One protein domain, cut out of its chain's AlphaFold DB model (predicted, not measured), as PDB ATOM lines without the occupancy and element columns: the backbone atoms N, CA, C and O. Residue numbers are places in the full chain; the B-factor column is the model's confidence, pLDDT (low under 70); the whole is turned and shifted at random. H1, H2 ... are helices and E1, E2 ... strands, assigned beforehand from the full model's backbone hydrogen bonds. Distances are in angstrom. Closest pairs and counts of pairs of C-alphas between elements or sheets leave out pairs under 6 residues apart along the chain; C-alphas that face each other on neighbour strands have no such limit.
ATOM      1  N   ALA A  35      93.894  -1.443 219.206       88.06
ATOM      2  CA  ALA A  35      92.496  -1.052 219.378       88.06
ATOM      3  C   ALA A  35      92.322   0.098 220.387       88.06
ATOM      4  O   ALA A  35      91.482   0.981 220.189       88.06
ATOM      5  N   ASP A  36      93.131   0.124 221.449       86.06
ATOM      6  CA  ASP A  36      93.152   1.237 222.401       86.06
ATOM      7  C   ASP A  36      93.728   2.502 221.769       86.06
ATOM      8  O   ASP A  36      93.182   3.589 221.969       86.06
ATOM      9  N   VAL A  37      94.781   2.368 220.957       86.12
ATOM     10  CA  VAL A  37      95.334   3.484 220.178       86.12
ATOM     11  C   VAL A  37      94.269   4.061 219.253       86.12
ATOM     12  O   VAL A  37      94.049   5.273 219.269       86.12
ATOM     13  N   GLU A  38      93.577   3.214 218.488       90.56
ATOM     14  CA  GLU A  38      92.495   3.656 217.609       90.56
ATOM     15  C   GLU A  38      91.420   4.408 218.382       90.56
ATOM     16  O   GLU A  38      91.081   5.540 218.028       90.56
ATOM     17  N   ARG A  39      90.910   3.815 219.466       90.00
ATOM     18  CA  ARG A  39      89.870   4.424 220.294       90.00
ATOM     19  C   ARG A  39      90.289   5.807 220.796       90.00
ATOM     20  O   ARG A  39      89.561   6.768 220.554       90.00
ATOM     21  N   ILE A  40      91.465   5.916 221.417       87.56
ATOM     22  CA  ILE A  40      91.988   7.172 221.979       87.56
ATOM     23  C   ILE A  40      92.147   8.234 220.888       87.56
ATOM     24  O   ILE A  40      91.726   9.378 221.062       87.56
ATOM     25  N   VAL A  41      92.742   7.869 219.751       91.38
ATOM     26  CA  VAL A  41      93.000   8.807 218.652       91.38
ATOM     27  C   VAL A  41      91.692   9.288 218.020       91.38
ATOM     28  O   VAL A  41      91.543  10.483 217.764       91.38
ATOM     29  N   PHE A  42      90.718   8.398 217.810       93.19
ATOM     30  CA  PHE A  42      89.411   8.779 217.278       93.19
ATOM     31  C   PHE A  42      88.599   9.627 218.259       93.19
ATOM     32  O   PHE A  42      87.945  10.571 217.820       93.19
ATOM     33  N   GLU A  43      88.609   9.311 219.554       91.94
ATOM     34  CA  GLU A  43      87.946  10.118 220.589       91.94
ATOM     35  C   GLU A  43      88.523  11.535 220.615       91.94
ATOM     36  O   GLU A  43      87.795  12.496 220.364       91.94
ATOM     37  N   ALA A  44      89.844  11.666 220.744       91.44
ATOM     38  CA  ALA A  44      90.498  12.970 220.761       91.44
ATOM     39  C   ALA A  44      90.308  13.752 219.440       91.44
ATOM     40  O   ALA A  44      90.165  14.978 219.454       91.44
ATOM     41  N   ALA A  45      90.229  13.070 218.290       93.50
ATOM     42  CA  ALA A  45      89.915  13.717 217.016       93.50
ATOM     43  C   ALA A  45      88.475  14.228 216.946       93.50
ATOM     44  O   ALA A  45      88.236  15.292 216.368       93.50
ATOM     45  N   ARG A  46      87.510  13.511 217.536       95.25
ATOM     46  CA  ARG A  46      86.114  13.970 217.602       95.25
ATOM     47  C   ARG A  46      85.992  15.197 218.490       95.25
ATOM     48  O   ARG A  46      85.296  16.126 218.092       95.25
ATOM     49  N   ASP A  47      86.696  15.218 219.613       92.06
ATOM     50  CA  ASP A  47      86.699  16.363 220.524       92.06
ATOM     51  C   ASP A  47      87.324  17.598 219.865       92.06
ATOM     52  O   ASP A  47      86.820  18.712 220.006       92.06
ATOM     53  N   ARG A  48      88.394  17.408 219.081       92.69
ATOM     54  CA  ARG A  48      89.106  18.504 218.413       92.69
ATOM     55  C   ARG A  48      88.396  19.037 217.166       92.69
ATOM     56  O   ARG A  48      88.315  20.251 216.988       92.69
ATOM     57  N   TYR A  49      87.951  18.154 216.275       95.12
ATOM     58  CA  TYR A  49      87.472  18.522 214.935       95.12
ATOM     59  C   TYR A  49      85.961  18.352 214.750       95.12
ATOM     60  O   TYR A  49      85.394  18.846 213.777       95.12
ATOM     61  N   GLY A  50      85.293  17.667 215.676       95.88
ATOM     62  CA  GLY A  50      83.887  17.306 215.571       95.88
ATOM     63  C   GLY A  50      83.663  15.970 214.857       95.88
ATOM     64  O   GLY A  50      84.379  15.570 213.937       95.88
ATOM     65  N   ALA A  51      82.597  15.273 215.262       96.31
ATOM     66  CA  ALA A  51      82.283  13.926 214.784       96.31
ATOM     67  C   ALA A  51      82.033  13.828 213.269       96.31
ATOM     68  O   ALA A  51      82.249  12.769 212.681       96.31
ATOM     69  N   ALA A  52      81.578  14.910 212.630       96.88
ATOM     70  CA  ALA A  52      81.300  14.924 211.196       96.88
ATOM     71  C   ALA A  52      82.577  14.783 210.352       96.88
ATOM     72  O   ALA A  52      82.612  13.925 209.473       96.88
ATOM     73  N   LEU A  53      83.627  15.557 210.656       97.31
ATOM     74  CA  LEU A  53      84.895  15.509 209.916       97.31
ATOM     75  C   LEU A  53      85.624  14.186 210.147       97.31
ATOM     76  O   LEU A  53      86.151  13.596 209.209       97.31
ATOM     77  N   VAL A  54      85.600  13.675 211.382       97.06
ATOM     78  CA  VAL A  54      86.192  12.367 211.701       97.06
ATOM     79  C   VAL A  54      85.500  11.240 210.939       97.06
ATOM     80  O   VAL A  54      86.170  10.346 210.426       97.06
ATOM     81  N   ARG A  55      84.164  11.275 210.842       96.94
ATOM     82  CA  ARG A  55      83.412  10.298 210.049       96.94
ATOM     83  C   ARG A  55      83.776  10.396 208.569       96.94
ATOM     84  O   ARG A  55      84.103   9.377 207.980       96.94
ATOM     85  N   GLU A  56      83.785  11.603 208.001       96.81
ATOM     86  CA  GLU A  56      84.154  11.813 206.595       96.81
ATOM     87  C   GLU A  56      85.560  11.278 206.286       96.81
ATOM     88  O   GLU A  56      85.747  10.577 205.294       96.81
ATOM     89  N   ALA A  57      86.533  11.539 207.164       96.31
ATOM     90  CA  ALA A  57      87.884  11.010 207.016       96.31
ATOM     91  C   ALA A  57      87.916   9.481 207.081       96.31
ATOM     92  O   ALA A  57      88.556   8.846 206.252       96.31
ATOM     93  N   ARG A  58      87.209   8.878 208.042       94.38
ATOM     94  CA  ARG A  58      87.173   7.419 208.207       94.38
ATOM     95  C   ARG A  58      86.535   6.715 207.009       94.38
ATOM     96  O   ARG A  58      86.983   5.633 206.639       94.38
ATOM     97  N   ASP A  59      85.517   7.329 206.416       94.88
ATOM     98  CA  ASP A  59      84.844   6.820 205.220       94.88
ATOM     99  C   ASP A  59      85.707   7.002 203.952       94.88
ATOM    100  O   ASP A  59      85.463   6.361 202.925       94.88
ATOM    101  N   ALA A  60      86.742   7.849 204.005       95.50
ATOM    102  CA  ALA A  60      87.700   8.006 202.920       95.50
ATOM    103  C   ALA A  60      88.636   6.788 202.825       95.50
ATOM    104  O   ALA A  60      89.178   6.303 203.821       95.50
ATOM    105  N   ARG A  61      88.900   6.348 201.584       94.12
ATOM    106  CA  ARG A  61      89.823   5.233 201.292       94.12
ATOM    107  C   ARG A  61      91.227   5.470 201.849       94.12
ATOM    108  O   ARG A  61      91.898   4.507 202.202       94.12
ATOM    109  N   GLU A  62      91.679   6.721 201.867       97.06
ATOM    110  CA  GLU A  62      92.979   7.102 202.411       97.06
ATOM    111  C   GLU A  62      92.790   8.218 203.444       97.06
ATOM    112  O   GLU A  62      92.302   9.301 203.103       97.06
ATOM    113  N   HIS A  63      93.177   7.959 204.693       97.25
ATOM    114  CA  HIS A  63      93.104   8.905 205.800       97.25
ATOM    115  C   HIS A  63      94.215   8.685 206.827       97.25
ATOM    116  O   HIS A  63      94.789   7.603 206.952       97.25
ATOM    117  N   VAL A  64      94.505   9.747 207.572       97.19
ATOM    118  CA  VAL A  64      95.508   9.776 208.634       97.19
ATOM    119  C   VAL A  64      94.939  10.550 209.811       97.19
ATOM    120  O   VAL A  64      94.447  11.664 209.647       97.19
ATOM    121  N   ILE A  65      95.051   9.978 211.003       96.19
ATOM    122  CA  ILE A  65      94.840  10.676 212.263       96.19
ATOM    123  C   ILE A  65      96.121  10.546 213.072       96.19
ATOM    124  O   ILE A  65      96.513   9.457 213.490       96.19
ATOM    125  N   ALA A  66      96.799  11.670 213.242       93.94
ATOM    126  CA  ALA A  66      98.080  11.757 213.911       93.94
ATOM    127  C   ALA A  66      97.907  12.549 215.203       93.94
ATOM    128  O   ALA A  66      97.363  13.651 215.190       93.94
ATOM    129  N   PHE A  67      98.378  11.998 216.311       89.88
ATOM    130  CA  PHE A  67      98.281  12.596 217.631       89.88
ATOM    131  C   PHE A  67      99.644  12.585 218.306       89.88
ATOM    132  O   PHE A  67     100.324  11.566 218.338       89.88
ATOM    133  N   ARG A  68     100.038  13.713 218.888       85.88
ATOM    134  CA  ARG A  68     101.225  13.822 219.728       85.88
ATOM    135  C   ARG A  68     100.800  14.313 221.103       85.88
ATOM    136  O   ARG A  68     100.457  15.484 221.268       85.88
ATOM    137  N   ALA A  69     100.838  13.416 222.082       76.19
ATOM    138  CA  ALA A  69     100.737  13.766 223.487       76.19
ATOM    139  C   ALA A  69     102.105  14.273 223.955       76.19
ATOM    140  O   ALA A  69     103.068  13.513 224.035       76.19
ATOM    141  N   HIS A  70     102.201  15.559 224.269       65.25
ATOM    142  CA  HIS A  70     103.391  16.104 224.910       65.25
ATOM    143  C   HIS A  70     103.292  15.829 226.414       65.25
ATOM    144  O   HIS A  70     102.527  16.479 227.116       65.25
ATOM    145  N   GLY A  71     104.016  14.815 226.885       52.75
ATOM    146  CA  GLY A  71     103.950  14.349 228.275       52.75
ATOM    147  C   GLY A  71     105.308  14.064 228.913       52.75
ATOM    148  O   GLY A  71     105.359  13.375 229.922       52.75
ATOM    149  N   GLY A  72     106.410  14.550 228.334       50.47
ATOM    150  CA  GLY A  72     107.721  14.414 228.972       50.47
ATOM    151  C   GLY A  72     107.796  15.217 230.272       50.47
ATOM    152  O   GLY A  72     107.240  16.315 230.352       50.47
ATOM    153  N   ILE A  73     108.520  14.697 231.271       46.44
ATOM    154  CA  ILE A  73     108.962  15.502 232.418       46.44
ATOM    155  C   ILE A  73     109.752  16.678 231.826       46.44
ATOM    156  O   ILE A  73     110.720  16.435 231.098       46.44
ATOM    157  N   PRO A  74     109.337  17.936 232.053       51.34
ATOM    158  CA  PRO A  74     110.038  19.067 231.473       51.34
ATOM    159  C   PRO A  74     111.505  19.028 231.905       51.34
ATOM    160  O   PRO A  74     111.810  18.735 233.063       51.34
ATOM    161  N   PRO A  87     103.996  21.513 226.491       62.97
ATOM    162  CA  PRO A  87     103.381  21.845 225.215       62.97
ATOM    163  C   PRO A  87     101.967  21.255 225.148       62.97
ATOM    164  O   PRO A  87     101.727  20.146 225.623       62.97
ATOM    165  N   ALA A  88     101.020  21.970 224.543       67.94
ATOM    166  CA  ALA A  88      99.683  21.425 224.334       67.94
ATOM    167  C   ALA A  88      99.744  20.223 223.371       67.94
ATOM    168  O   ALA A  88     100.490  20.283 222.387       67.94
ATOM    169  N   PRO A  89      98.968  19.147 223.605       76.50
ATOM    170  CA  PRO A  89      98.893  18.028 222.677       76.50
ATOM    171  C   PRO A  89      98.512  18.518 221.277       76.50
ATOM    172  O   PRO A  89      97.633  19.364 221.108       76.50
ATOM    173  N   SER A  90      99.189  17.979 220.268       87.38
ATOM    174  CA  SER A  90      98.997  18.360 218.869       87.38
ATOM    175  C   SER A  90      98.326  17.232 218.101       87.38
ATOM    176  O   SER A  90      98.579  16.055 218.354       87.38
ATOM    177  N   MET A  91      97.465  17.585 217.152       92.50
ATOM    178  CA  MET A  91      96.735  16.612 216.348       92.50
ATOM    179  C   MET A  91      96.605  17.083 214.902       92.50
ATOM    180  O   MET A  91      96.506  18.286 214.658       92.50
ATOM    181  N   ALA A  92      96.598  16.127 213.974       96.31
ATOM    182  CA  ALA A  92      96.207  16.310 212.585       96.31
ATOM    183  C   ALA A  92      95.197  15.233 212.181       96.31
ATOM    184  O   ALA A  92      95.350  14.058 212.513       96.31
ATOM    185  N   LEU A  93      94.182  15.650 211.433       98.00
ATOM    186  CA  LEU A  93      93.209  14.787 210.774       98.00
ATOM    187  C   LEU A  93      93.291  15.078 209.279       98.00
ATOM    188  O   LEU A  93      93.092  16.216 208.863       98.00
ATOM    189  N   MET A  94      93.612  14.074 208.475       97.94
ATOM    190  CA  MET A  94      93.817  14.217 207.040       97.94
ATOM    191  C   MET A  94      93.064  13.141 206.273       97.94
ATOM    192  O   MET A  94      92.905  12.018 206.747       97.94
ATOM    193  N   MET A  95      92.662  13.465 205.050       97.69
ATOM    194  CA  MET A  95      92.079  12.503 204.120       97.69
ATOM    195  C   MET A  95      92.391  12.879 202.679       97.69
ATOM    196  O   MET A  95      92.658  14.043 202.367       97.69
ATOM    197  N   LYS A  96      92.303  11.904 201.782       97.50
ATOM    198  CA  LYS A  96      92.398  12.144 200.346       97.50
ATOM    199  C   LYS A  96      91.011  12.177 199.717       97.50
ATOM    200  O   LYS A  96      90.255  11.212 199.805       97.50
ATOM    201  N   ARG A  97      90.692  13.267 199.018       96.19
ATOM    202  CA  ARG A  97      89.422  13.462 198.302       96.19
ATOM    203  C   ARG A  97      89.698  14.006 196.907       96.19
ATOM    204  O   ARG A  97      90.429  14.977 196.756       96.19
ATOM    205  N   GLY A  98      89.153  13.359 195.875       92.62
ATOM    206  CA  GLY A  98      89.358  13.786 194.482       92.62
ATOM    207  C   GLY A  98      90.833  13.844 194.055       92.62
ATOM    208  O   GLY A  98      91.210  14.697 193.263       92.62
ATOM    209  N   GLY A  99      91.688  12.985 194.624       92.69
ATOM    210  CA  GLY A  99      93.132  12.974 194.359       92.69
ATOM    211  C   GLY A  99      93.950  14.005 195.145       92.69
ATOM    212  O   GLY A  99      95.176  13.981 195.066       92.69
ATOM    213  N   GLN A 100      93.309  14.865 195.938       96.00
ATOM    214  CA  GLN A 100      93.973  15.883 196.749       96.00
ATOM    215  C   GLN A 100      93.958  15.502 198.226       96.00
ATOM    216  O   GLN A 100      92.953  15.014 198.741       96.00
ATOM    217  N   TRP A 101      95.071  15.753 198.910       97.88
ATOM    218  CA  TRP A 101      95.143  15.632 200.360       97.88
ATOM    219  C   TRP A 101      94.586  16.886 201.024       97.88
ATOM    220  O   TRP A 101      94.971  18.011 200.694       97.88
ATOM    221  N   LEU A 102      93.677  16.664 201.963       98.31
ATOM    222  CA  LEU A 102      93.052  17.680 202.789       98.31
ATOM    223  C   LEU A 102      93.441  17.442 204.243       98.31
ATOM    224  O   LEU A 102      93.595  16.297 204.666       98.31
ATOM    225  N   VAL A 103      93.562  18.524 204.998       97.81
ATOM    226  CA  VAL A 103      93.759  18.507 206.447       97.81
ATOM    227  C   VAL A 103      92.630  19.285 207.106       97.81
ATOM    228  O   VAL A 103      92.174  20.309 206.588       97.81
ATOM    229  N   ALA A 104      92.128  18.745 208.209       97.44
ATOM    230  CA  ALA A 104      91.020  19.318 208.937       97.44
ATOM    231  C   ALA A 104      91.468  20.567 209.696       97.44
ATOM    232  O   ALA A 104      92.507  20.597 210.360       97.44
ATOM    233  N   GLU A 105      90.614  21.573 209.644       92.75
ATOM    234  CA  GLU A 105      90.610  22.717 210.542       92.75
ATOM    235  C   GLU A 105      89.303  22.694 211.333       92.75
ATOM    236  O   GLU A 105      88.416  21.876 211.076       92.75
ATOM    237  N   THR A 106      89.162  23.575 212.321       85.75
ATOM    238  CA  THR A 106      87.937  23.647 213.122       85.75
ATOM    239  C   THR A 106      86.721  23.873 212.214       85.75
ATOM    240  O   THR A 106      86.523  24.965 211.688       85.75
ATOM    241  N   GLY A 107      85.911  22.827 212.025       86.12
ATOM    242  CA  GLY A 107      84.681  22.858 211.233       86.12
ATOM    243  C   GLY A 107      84.848  22.831 209.708       86.12
ATOM    244  O   GLY A 107      83.846  22.968 209.010       86.12
ATOM    245  N   THR A 108      86.059  22.659 209.163       95.50
ATOM    246  CA  THR A 108      86.272  22.657 207.704       95.50
ATOM    247  C   THR A 108      87.492  21.838 207.272       95.50
ATOM    248  O   THR A 108      88.236  21.304 208.091       95.50
ATOM    249  N   TRP A 109      87.701  21.753 205.961       97.31
ATOM    250  CA  TRP A 109      88.868  21.158 205.325       97.31
ATOM    251  C   TRP A 109      89.637  22.220 204.554       97.31
ATOM    252  O   TRP A 109      89.046  22.978 203.783       97.31
ATOM    253  N   ARG A 110      90.962  22.200 204.666       96.94
ATOM    254  CA  ARG A 110      91.843  22.931 203.753       96.94
ATOM    255  C   ARG A 110      92.746  21.982 202.988       96.94
ATOM    256  O   ARG A 110      92.957  20.839 203.387       96.94
ATOM    257  N   GLN A 111      93.327  22.478 201.904       97.69
ATOM    258  CA  GLN A 111      94.349  21.736 201.182       97.69
ATOM    259  C   GLN A 111      95.614  21.580 202.037       97.69
ATOM    260  O   GLN A 111      96.082  22.531 202.673       97.69
ATOM    261  N   ALA A 112      96.160  20.366 202.035       97.31
ATOM    262  CA  ALA A 112      97.425  20.062 202.674       97.31
ATOM    263  C   ALA A 112      98.611  20.543 201.818       97.31
ATOM    264  O   ALA A 112      98.582  20.505 200.583       97.31
ATOM    265  N   ARG A 113      99.687  20.974 202.473       96.19
ATOM    266  CA  ARG A 113     100.949  21.373 201.850       96.19
ATOM    267  C   ARG A 113     101.597  20.161 201.193       96.19
ATOM    268  O   ARG A 113     101.893  19.162 201.847       96.19
ATOM    269  N   SER A 114     101.877  20.281 199.898       94.19
ATOM    270  CA  SER A 114     102.404  19.186 199.076       94.19
ATOM    271  C   SER A 114     103.723  18.612 199.595       94.19
ATOM    272  O   SER A 114     103.887  17.398 199.568       94.19
ATOM    273  N   ALA A 115     104.632  19.449 200.111       95.19
ATOM    274  CA  ALA A 115     105.918  19.003 200.654       95.19
ATOM    275  C   ALA A 115     105.754  18.047 201.851       95.19
ATOM    276  O   ALA A 115     106.382  16.993 201.894       95.19
ATOM    277  N   ASN A 116     104.846  18.374 202.772       94.88
ATOM    278  CA  ASN A 116     104.600  17.584 203.979       94.88
ATOM    279  C   ASN A 116     103.852  16.288 203.666       94.88
ATOM    280  O   ASN A 116     104.191  15.228 204.183       94.88
ATOM    281  N   VAL A 117     102.886  16.352 202.746       96.44
ATOM    282  CA  VAL A 117     102.212  15.159 202.218       96.44
ATOM    283  C   VAL A 117     103.213  14.234 201.522       96.44
ATOM    284  O   VAL A 117     103.171  13.025 201.730       96.44
ATOM    285  N   ALA A 118     104.125  14.779 200.712       96.00
ATOM    286  CA  ALA A 118     105.138  13.992 200.016       96.00
ATOM    287  C   ALA A 118     106.102  13.307 200.996       96.00
ATOM    288  O   ALA A 118     106.377  12.120 200.831       96.00
ATOM    289  N   GLU A 119     106.569  14.013 202.031       95.19
ATOM    290  CA  GLU A 119     107.398  13.411 203.081       95.19
ATOM    291  C   GLU A 119     106.643  12.297 203.819       95.19
ATOM    292  O   GLU A 119     107.158  11.184 203.943       95.19
ATOM    293  N   MET A 120     105.405  12.559 204.244       95.12
ATOM    294  CA  MET A 120     104.551  11.581 204.923       95.12
ATOM    295  C   MET A 120     104.381  10.300 204.090       95.12
ATOM    296  O   MET A 120     104.599   9.194 204.589       95.12
ATOM    297  N   LEU A 121     104.042  10.432 202.803       95.19
ATOM    298  CA  LEU A 121     103.857   9.291 201.901       95.19
ATOM    299  C   LEU A 121     105.172   8.558 201.603       95.19
ATOM    300  O   LEU A 121     105.177   7.330 201.531       95.19
ATOM    301  N   ALA A 122     106.291   9.277 201.474       94.50
ATOM    302  CA  ALA A 122     107.605   8.664 201.292       94.50
ATOM    303  C   ALA A 122     108.007   7.818 202.511       94.50
ATOM    304  O   ALA A 122     108.523   6.710 202.351       94.50
ATOM    305  N   ILE A 123     107.720   8.298 203.727       93.50
ATOM    306  CA  ILE A 123     107.932   7.528 204.958       93.50
ATOM    307  C   ILE A 123     107.040   6.280 204.956       93.50
ATOM    308  O   ILE A 123     107.555   5.180 205.160       93.50
ATOM    309  N   ALA A 124     105.747   6.419 204.646       91.81
ATOM    310  CA  ALA A 124     104.790   5.305 204.595       91.81
ATOM    311  C   ALA A 124     105.184   4.197 203.603       91.81
ATOM    312  O   ALA A 124     104.925   3.009 203.822       91.81
ATOM    313  N   ALA A 125     105.796   4.588 202.484       91.69
ATOM    314  CA  ALA A 125     106.253   3.672 201.450       91.69
ATOM    315  C   ALA A 125     107.514   2.891 201.857       91.69
ATOM    316  O   ALA A 125     107.766   1.823 201.300       91.69
ATOM    317  N   SER A 126     108.294   3.386 202.823       90.62
ATOM    318  CA  SER A 126     109.553   2.753 203.219       90.62
ATOM    319  C   SER A 126     109.338   1.400 203.911       90.62
ATOM    320  O   SER A 126     108.452   1.240 204.756       90.62
ATOM    321  N   ALA A 127     110.181   0.418 203.572       86.38
ATOM    322  CA  ALA A 127     110.177  -0.890 204.225       86.38
ATOM    323  C   ALA A 127     110.472  -0.768 205.728       86.38
ATOM    324  O   ALA A 127     109.814  -1.425 206.526       86.38
ATOM    325  N   ASP A 128     111.379   0.136 206.109       84.00
ATOM    326  CA  ASP A 128     111.730   0.398 207.507       84.00
ATOM    327  C   ASP A 128     110.535   0.889 208.319       84.00
ATOM    328  O   ASP A 128     110.332   0.428 209.432       84.00
ATOM    329  N   PHE A 129     109.711   1.791 207.772       86.56
ATOM    330  CA  PHE A 129     108.489   2.212 208.456       86.56
ATOM    331  C   PHE A 129     107.530   1.036 208.621       86.56
ATOM    332  O   PHE A 129     106.943   0.876 209.685       86.56
ATOM    333  N   ARG A 130     107.375   0.181 207.606       82.88
ATOM    334  CA  ARG A 130     106.497  -1.002 207.675       82.88
ATOM    335  C   ARG A 130     106.995  -2.046 208.675       82.88
ATOM    336  O   ARG A 130     106.172  -2.677 209.328       82.88
ATOM    337  N   ALA A 131     108.311  -2.192 208.798       78.69
ATOM    338  CA  ALA A 131     108.983  -3.091 209.730       78.69
ATOM    339  C   ALA A 131     109.228  -2.466 211.114       78.69
ATOM    340  O   ALA A 131     109.723  -3.156 212.003       78.69
ATOM    341  N   GLU A 132     108.926  -1.173 211.289       70.44
ATOM    342  CA  GLU A 132     109.253  -0.439 212.504       70.44
ATOM    343  C   GLU A 132     108.609  -1.108 213.726       70.44
ATOM    344  O   GLU A 132     107.384  -1.286 213.753       70.44
ATOM    345  N   PRO A 133     109.415  -1.482 214.737       58.72
ATOM    346  CA  PRO A 133     108.897  -2.082 215.953       58.72
ATOM    347  C   PRO A 133     108.108  -1.048 216.752       58.72
ATOM    348  O   PRO A 133     108.567   0.074 216.949       58.72
ATOM    349  N   VAL A 134     106.940  -1.452 217.257       64.56
ATOM    350  CA  VAL A 134     106.004  -0.560 217.961       64.56
ATOM    351  C   VAL A 134     106.555  -0.052 219.308       64.56
ATOM    352  O   VAL A 134     106.170   1.012 219.759       64.56
ATOM    353  N   HIS A 135     107.560  -0.678 219.915       53.19
ATOM    354  CA  HIS A 135     108.303  -0.095 221.038       53.19
ATOM    355  C   HIS A 135     109.640  -0.831 221.199       53.19
ATOM    356  O   HIS A 135     109.662  -2.060 221.154       53.19
ATOM    357  N   TYR A 142     109.679  10.718 226.434       54.44
ATOM    358  CA  TYR A 142     109.364  12.129 226.181       54.44
ATOM    359  C   TYR A 142     108.086  12.247 225.332       54.44
ATOM    360  O   TYR A 142     108.075  12.870 224.273       54.44
ATOM    361  N   GLY A 143     106.978  11.687 225.822       62.78
ATOM    362  CA  GLY A 143     105.644  11.859 225.241       62.78
ATOM    363  C   GLY A 143     105.306  10.848 224.146       62.78
ATOM    364  O   GLY A 143     106.162  10.396 223.396       62.78
ATOM    365  N   ALA A 144     104.021  10.510 224.042       75.88
ATOM    366  CA  ALA A 144     103.520   9.490 223.126       75.88
ATOM    367  C   ALA A 144     103.072  10.095 221.785       75.88
ATOM    368  O   ALA A 144     102.186  10.957 221.744       75.88
ATOM    369  N   VAL A 145     103.635   9.614 220.675       83.06
ATOM    370  CA  VAL A 145     103.089   9.798 219.327       83.06
ATOM    371  C   VAL A 145     102.223   8.607 218.946       83.06
ATOM    372  O   VAL A 145     102.683   7.472 218.872       83.06
ATOM    373  N   ARG A 146     100.959   8.896 218.650       88.50
ATOM    374  CA  ARG A 146      99.959   7.928 218.224       88.50
ATOM    375  C   ARG A 146      99.543   8.194 216.790       88.50
ATOM    376  O   ARG A 146      99.342   9.339 216.383       88.50
ATOM    377  N   LEU A 147      99.396   7.124 216.028       91.94
ATOM    378  CA  LEU A 147      99.046   7.173 214.618       91.94
ATOM    379  C   LEU A 147      97.944   6.163 214.338       91.94
ATOM    380  O   LEU A 147      98.105   4.997 214.675       91.94
ATOM    381  N   VAL A 148      96.887   6.610 213.662       94.12
ATOM    382  CA  VAL A 148      95.926   5.761 212.954       94.12
ATOM    383  C   VAL A 148      95.983   6.131 211.478       94.12
ATOM    384  O   VAL A 148      95.800   7.298 211.129       94.12
ATOM    385  N   ALA A 149      96.257   5.172 210.600       95.00
ATOM    386  CA  ALA A 149      96.370   5.428 209.170       95.00
ATOM    387  C   ALA A 149      95.797   4.297 208.315       95.00
ATOM    388  O   ALA A 149      96.035   3.110 208.548       95.00
ATOM    389  N   GLN A 150      95.116   4.712 207.253       95.19
ATOM    390  CA  GLN A 150      94.709   3.888 206.130       95.19
ATOM    391  C   GLN A 150      95.244   4.574 204.872       95.19
ATOM    392  O   GLN A 150      94.850   5.693 204.565       95.19
ATOM    393  N   LEU A 151      96.160   3.938 204.151       93.44
ATOM    394  CA  LEU A 151      96.777   4.460 202.932       93.44
ATOM    395  C   LEU A 151      96.796   3.373 201.855       93.44
ATOM    396  O   LEU A 151      96.635   2.181 202.132       93.44
ATOM    397  N   ASP A 152      97.024   3.765 200.605       89.06
ATOM    398  CA  ASP A 152      97.193   2.778 199.544       89.06
ATOM    399  C   ASP A 152      98.416   1.883 199.823       89.06
ATOM    400  O   ASP A 152      99.524   2.354 200.085       89.06
ATOM    401  N   GLY A 153      98.199   0.566 199.844       84.06
ATOM    402  CA  GLY A 153      99.231  -0.408 200.211       84.06
ATOM    403  C   GLY A 153      99.623  -0.439 201.699       84.06
ATOM    404  O   GLY A 153     100.626  -1.085 202.021       84.06
ATOM    405  N   LEU A 154      98.874   0.231 202.588       83.31
ATOM    406  CA  LEU A 154      99.052   0.207 204.046       83.31
ATOM    407  C   LEU A 154      97.686   0.313 204.752       83.31
ATOM    408  O   LEU A 154      97.106   1.390 204.828       83.31
ATOM    409  N   SER A 155      97.156  -0.797 205.265       83.25
ATOM    410  CA  SER A 155      95.812  -0.829 205.869       83.25
ATOM    411  C   SER A 155      95.849  -0.993 207.384       83.25
ATOM    412  O   SER A 155      96.666  -1.766 207.879       83.25
ATOM    413  N   GLY A 156      94.942  -0.306 208.087       78.50
ATOM    414  CA  GLY A 156      94.682  -0.500 209.519       78.50
ATOM    415  C   GLY A 156      95.902  -0.311 210.418       78.50
ATOM    416  O   GLY A 156      96.131  -1.111 211.321       78.50
ATOM    417  N   VAL A 157      96.737   0.695 210.144       84.69
ATOM    418  CA  VAL A 157      97.924   0.944 210.967       84.69
ATOM    419  C   VAL A 157      97.535   1.756 212.181       84.69
ATOM    420  O   VAL A 157      97.207   2.931 212.044       84.69
ATOM    421  N   ALA A 158      97.656   1.144 213.354       88.00
ATOM    422  CA  ALA A 158      97.580   1.810 214.641       88.00
ATOM    423  C   ALA A 158      98.903   1.618 215.394       88.00
ATOM    424  O   ALA A 158      99.384   0.493 215.542       88.00
ATOM    425  N   ARG A 159      99.535   2.721 215.806       86.56
ATOM    426  CA  ARG A 159     100.855   2.717 216.456       86.56
ATOM    427  C   ARG A 159     100.921   3.716 217.590       86.56
ATOM    428  O   ARG A 159     100.331   4.789 217.494       86.56
ATOM    429  N   ASP A 160     101.706   3.375 218.600       81.56
ATOM    430  CA  ASP A 160     102.068   4.241 219.715       81.56
ATOM    431  C   ASP A 160     103.580   4.158 219.915       81.56
ATOM    432  O   ASP A 160     104.106   3.060 220.072       81.56
ATOM    433  N   HIS A 161     104.285   5.287 219.872       75.38
ATOM    434  CA  HIS A 161     105.722   5.339 220.135       75.38
ATOM    435  C   HIS A 161     106.054   6.511 221.058       75.38
ATOM    436  O   HIS A 161     105.541   7.607 220.881       75.38
ATOM    437  N   GLY A 162     106.966   6.305 222.008       67.00
ATOM    438  CA  GLY A 162     107.443   7.355 222.924       67.00
ATOM    439  C   GLY A 162     108.756   8.032 222.504       67.00
ATOM    440  O   GLY A 162     109.339   8.790 223.274       67.00
ATOM    441  N   CYS A 163     109.291   7.689 221.322       69.31
ATOM    442  CA  CYS A 163     110.694   7.923 220.959       69.31
ATOM    443  C   CYS A 163     110.850   8.393 219.509       69.31
ATOM    444  O   CYS A 163     109.991   8.078 218.672       69.31
ATOM    445  N   PRO A 164     111.987   9.042 219.172       72.94
ATOM    446  CA  PRO A 164     112.346   9.330 217.790       72.94
ATOM    447  C   PRO A 164     112.298   8.057 216.940       72.94
ATOM    448  O   PRO A 164     113.059   7.112 217.140       72.94
ATOM    449  N   SER A 165     111.361   8.046 216.004       79.62
ATOM    450  CA  SER A 165     110.980   6.905 215.177       79.62
ATOM    451  C   SER A 165     110.569   7.412 213.792       79.62
ATOM    452  O   SER A 165     110.355   8.611 213.575       79.62
ATOM    453  N   ARG A 166     110.448   6.518 212.811       86.94
ATOM    454  CA  ARG A 166     109.826   6.852 211.523       86.94
ATOM    455  C   ARG A 166     108.368   7.251 211.732       86.94
ATOM    456  O   ARG A 166     107.908   8.159 211.047       86.94
ATOM    457  N   THR A 167     107.685   6.652 212.704       87.75
ATOM    458  CA  THR A 167     106.338   7.052 213.121       87.75
ATOM    459  C   THR A 167     106.299   8.475 213.684       87.75
ATOM    460  O   THR A 167     105.446   9.257 213.271       87.75
ATOM    461  N   ASP A 168     107.267   8.880 214.505       86.00
ATOM    462  CA  ASP A 168     107.390  10.269 214.970       86.00
ATOM    463  C   ASP A 168     107.613  11.262 213.815       86.00
ATOM    464  O   ASP A 168     106.966  12.314 213.738       86.00
ATOM    465  N   ARG A 169     108.475  10.910 212.853       87.62
ATOM    466  CA  ARG A 169     108.684  11.724 211.645       87.62
ATOM    467  C   ARG A 169     107.430  11.812 210.781       87.62
ATOM    468  O   ARG A 169     107.102  12.893 210.303       87.62
ATOM    469  N   PHE A 170     106.721  10.699 210.611       92.56
ATOM    470  CA  PHE A 170     105.456  10.651 209.884       92.56
ATOM    471  C   PHE A 170     104.425  11.583 210.532       92.56
ATOM    472  O   PHE A 170     103.832  12.419 209.853       92.56
ATOM    473  N   VAL A 171     104.247  11.480 211.854       91.44
ATOM    474  CA  VAL A 171     103.328  12.329 212.625       91.44
ATOM    475  C   VAL A 171     103.735  13.800 212.520       91.44
ATOM    476  O   VAL A 171     102.877  14.649 212.303       91.44
ATOM    477  N   SER A 172     105.032  14.115 212.581       90.31
ATOM    478  CA  SER A 172     105.535  15.484 212.385       90.31
ATOM    479  C   SER A 172     105.164  16.053 211.014       90.31
ATOM    480  O   SER A 172     104.701  17.189 210.925       90.31
ATOM    481  N   ALA A 173     105.332  15.261 209.950       93.19
ATOM    482  CA  ALA A 173     104.962  15.666 208.598       93.19
ATOM    483  C   ALA A 173     103.444  15.887 208.479       93.19
ATOM    484  O   ALA A 173     103.015  16.916 207.960       93.19
ATOM    485  N   ALA A 174     102.629  14.983 209.033       94.06
ATOM    486  CA  ALA A 174     101.173  15.130 209.063       94.06
ATOM    487  C   ALA A 174     100.723  16.393 209.825       94.06
ATOM    488  O   ALA A 174      99.844  17.114 209.364       94.06
ATOM    489  N   LEU A 175     101.362  16.707 210.956       91.88
ATOM    490  CA  LEU A 175     101.095  17.920 211.739       91.88
ATOM    491  C   LEU A 175     101.483  19.211 211.005       91.88
ATOM    492  O   LEU A 175     100.873  20.254 211.234       91.88
ATOM    493  N   GLY A 176     102.495  19.164 210.136       89.75
ATOM    494  CA  GLY A 176     102.917  20.315 209.339       89.75
ATOM    495  C   GLY A 176     102.080  20.551 208.077       89.75
ATOM    496  O   GLY A 176     102.209  21.622 207.465       89.75
ATOM    497  N   ALA A 177     101.306  19.550 207.643       80.56
ATOM    498  CA  ALA A 177     100.565  19.527 206.382       80.56
ATOM    499  C   ALA A 177      99.517  20.635 206.273       80.56
ATOM    500  O   ALA A 177      98.979  21.116 207.286       80.56
TER     501      ALA A 177
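What this domain is: This is residues 35 to 74, 87 to 135 and 142 to 177 of the 177 residues of an uncharacterized protein of Aurantiacibacter luteus (UniProt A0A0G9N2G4). A twisted sheet of six strands forms the middle layer, with H1 and H2 over one face and H3 and H5, side by side, over the other; the small H4 lies off the sheet, at the end of H3. H1 and H5 both cross the strands, on opposite faces, in a three-layer arrangement. The printed part has 125 residues, with five named helices and six named strands in the order H1 H2 E1 E2 E3 E4 H3 H4 E5 E6 H5. The sheet's order is E4 E3 E2 E1 E5 E6, antiparallel throughout, and the class is mixed, helices and strands. The whole is compact, with a radius of gyration of the C-alphas of 13.4 A and spans of 37 by 31 by 27 A.

Where its parts are: H1, residues 35 to 49, begins at C-alpha 35 (92.496, -1.052, 219.378) and is 20.7 A long. H2 is residues 51 to 59. E1 is residues 63 to 68, E2 residues 90 to 97, 23.2 A long, E3 residues 100 to 105 and E4 residues 108 to 111. H3, residues 114 to 125, is 16.2 A long, and H4 is residues 127 to 131. E5, residues 145 to 151, is 18.4 A long; E6, residues 154 to 161, bends by 59 degrees at residue 157. H5, residues 166 to 176, ends at C-alpha 176 (102.917, 20.315, 209.339).

How they stand to each other: E2, E3 and E4 form a meander, each strand the antiparallel neighbour of the one before. N 95 and O 102 of the hairpin E2 and E3 are 3.0 A apart, and N 103 and O 110 of the hairpin E3 and E4 2.9 A, both within hydrogen-bond range. So are N 66 and O 92 between E1 and E2, 2.9 A, N 65 and O 148 between E1 and E5, 2.8 A, and N 147 and O 159 in the hairpin E5 and E6, 2.9 A. H1 is on the sheet at a height of 8.3 A and runs across the strands, at 89 degrees to E2 on the local plane. With residues 42 to 46 alone it touches H2, on the same face; their closest C-alphas, of Arg 46 and Val 54, are 6.1 A apart. H5 is on the opposite face at a height of 7.9 A. It touches H3, on the same face as H5, at a shallow tilt of 20 degrees, opposite ways; their closest C-alphas, of Asn 116 and Ala 173, are 5.0 A apart. H4 is not on the sheet and only just touches H5, with 3 pairs of C-alphas within 8 A, the closest those of Phe 129 and Arg 166, 5.7 A. In the five helices every O i to N i+4 pair is within hydrogen-bond range.

The domain as a whole: The C-alphas of Ile 73 and Gly 98, the two farthest apart, are 42.7 A apart. Residues 75 to 86 and 136 to 141 are not printed; the gaps between C-alphas are 9.5 A and 13.3 A. The links printed whole are tight. Mean pLDDT of the printed part is 87.4, with residues 70 to 74, 87 to 88, 133 to 135, 142 to 143 and 162 to 163 under 70.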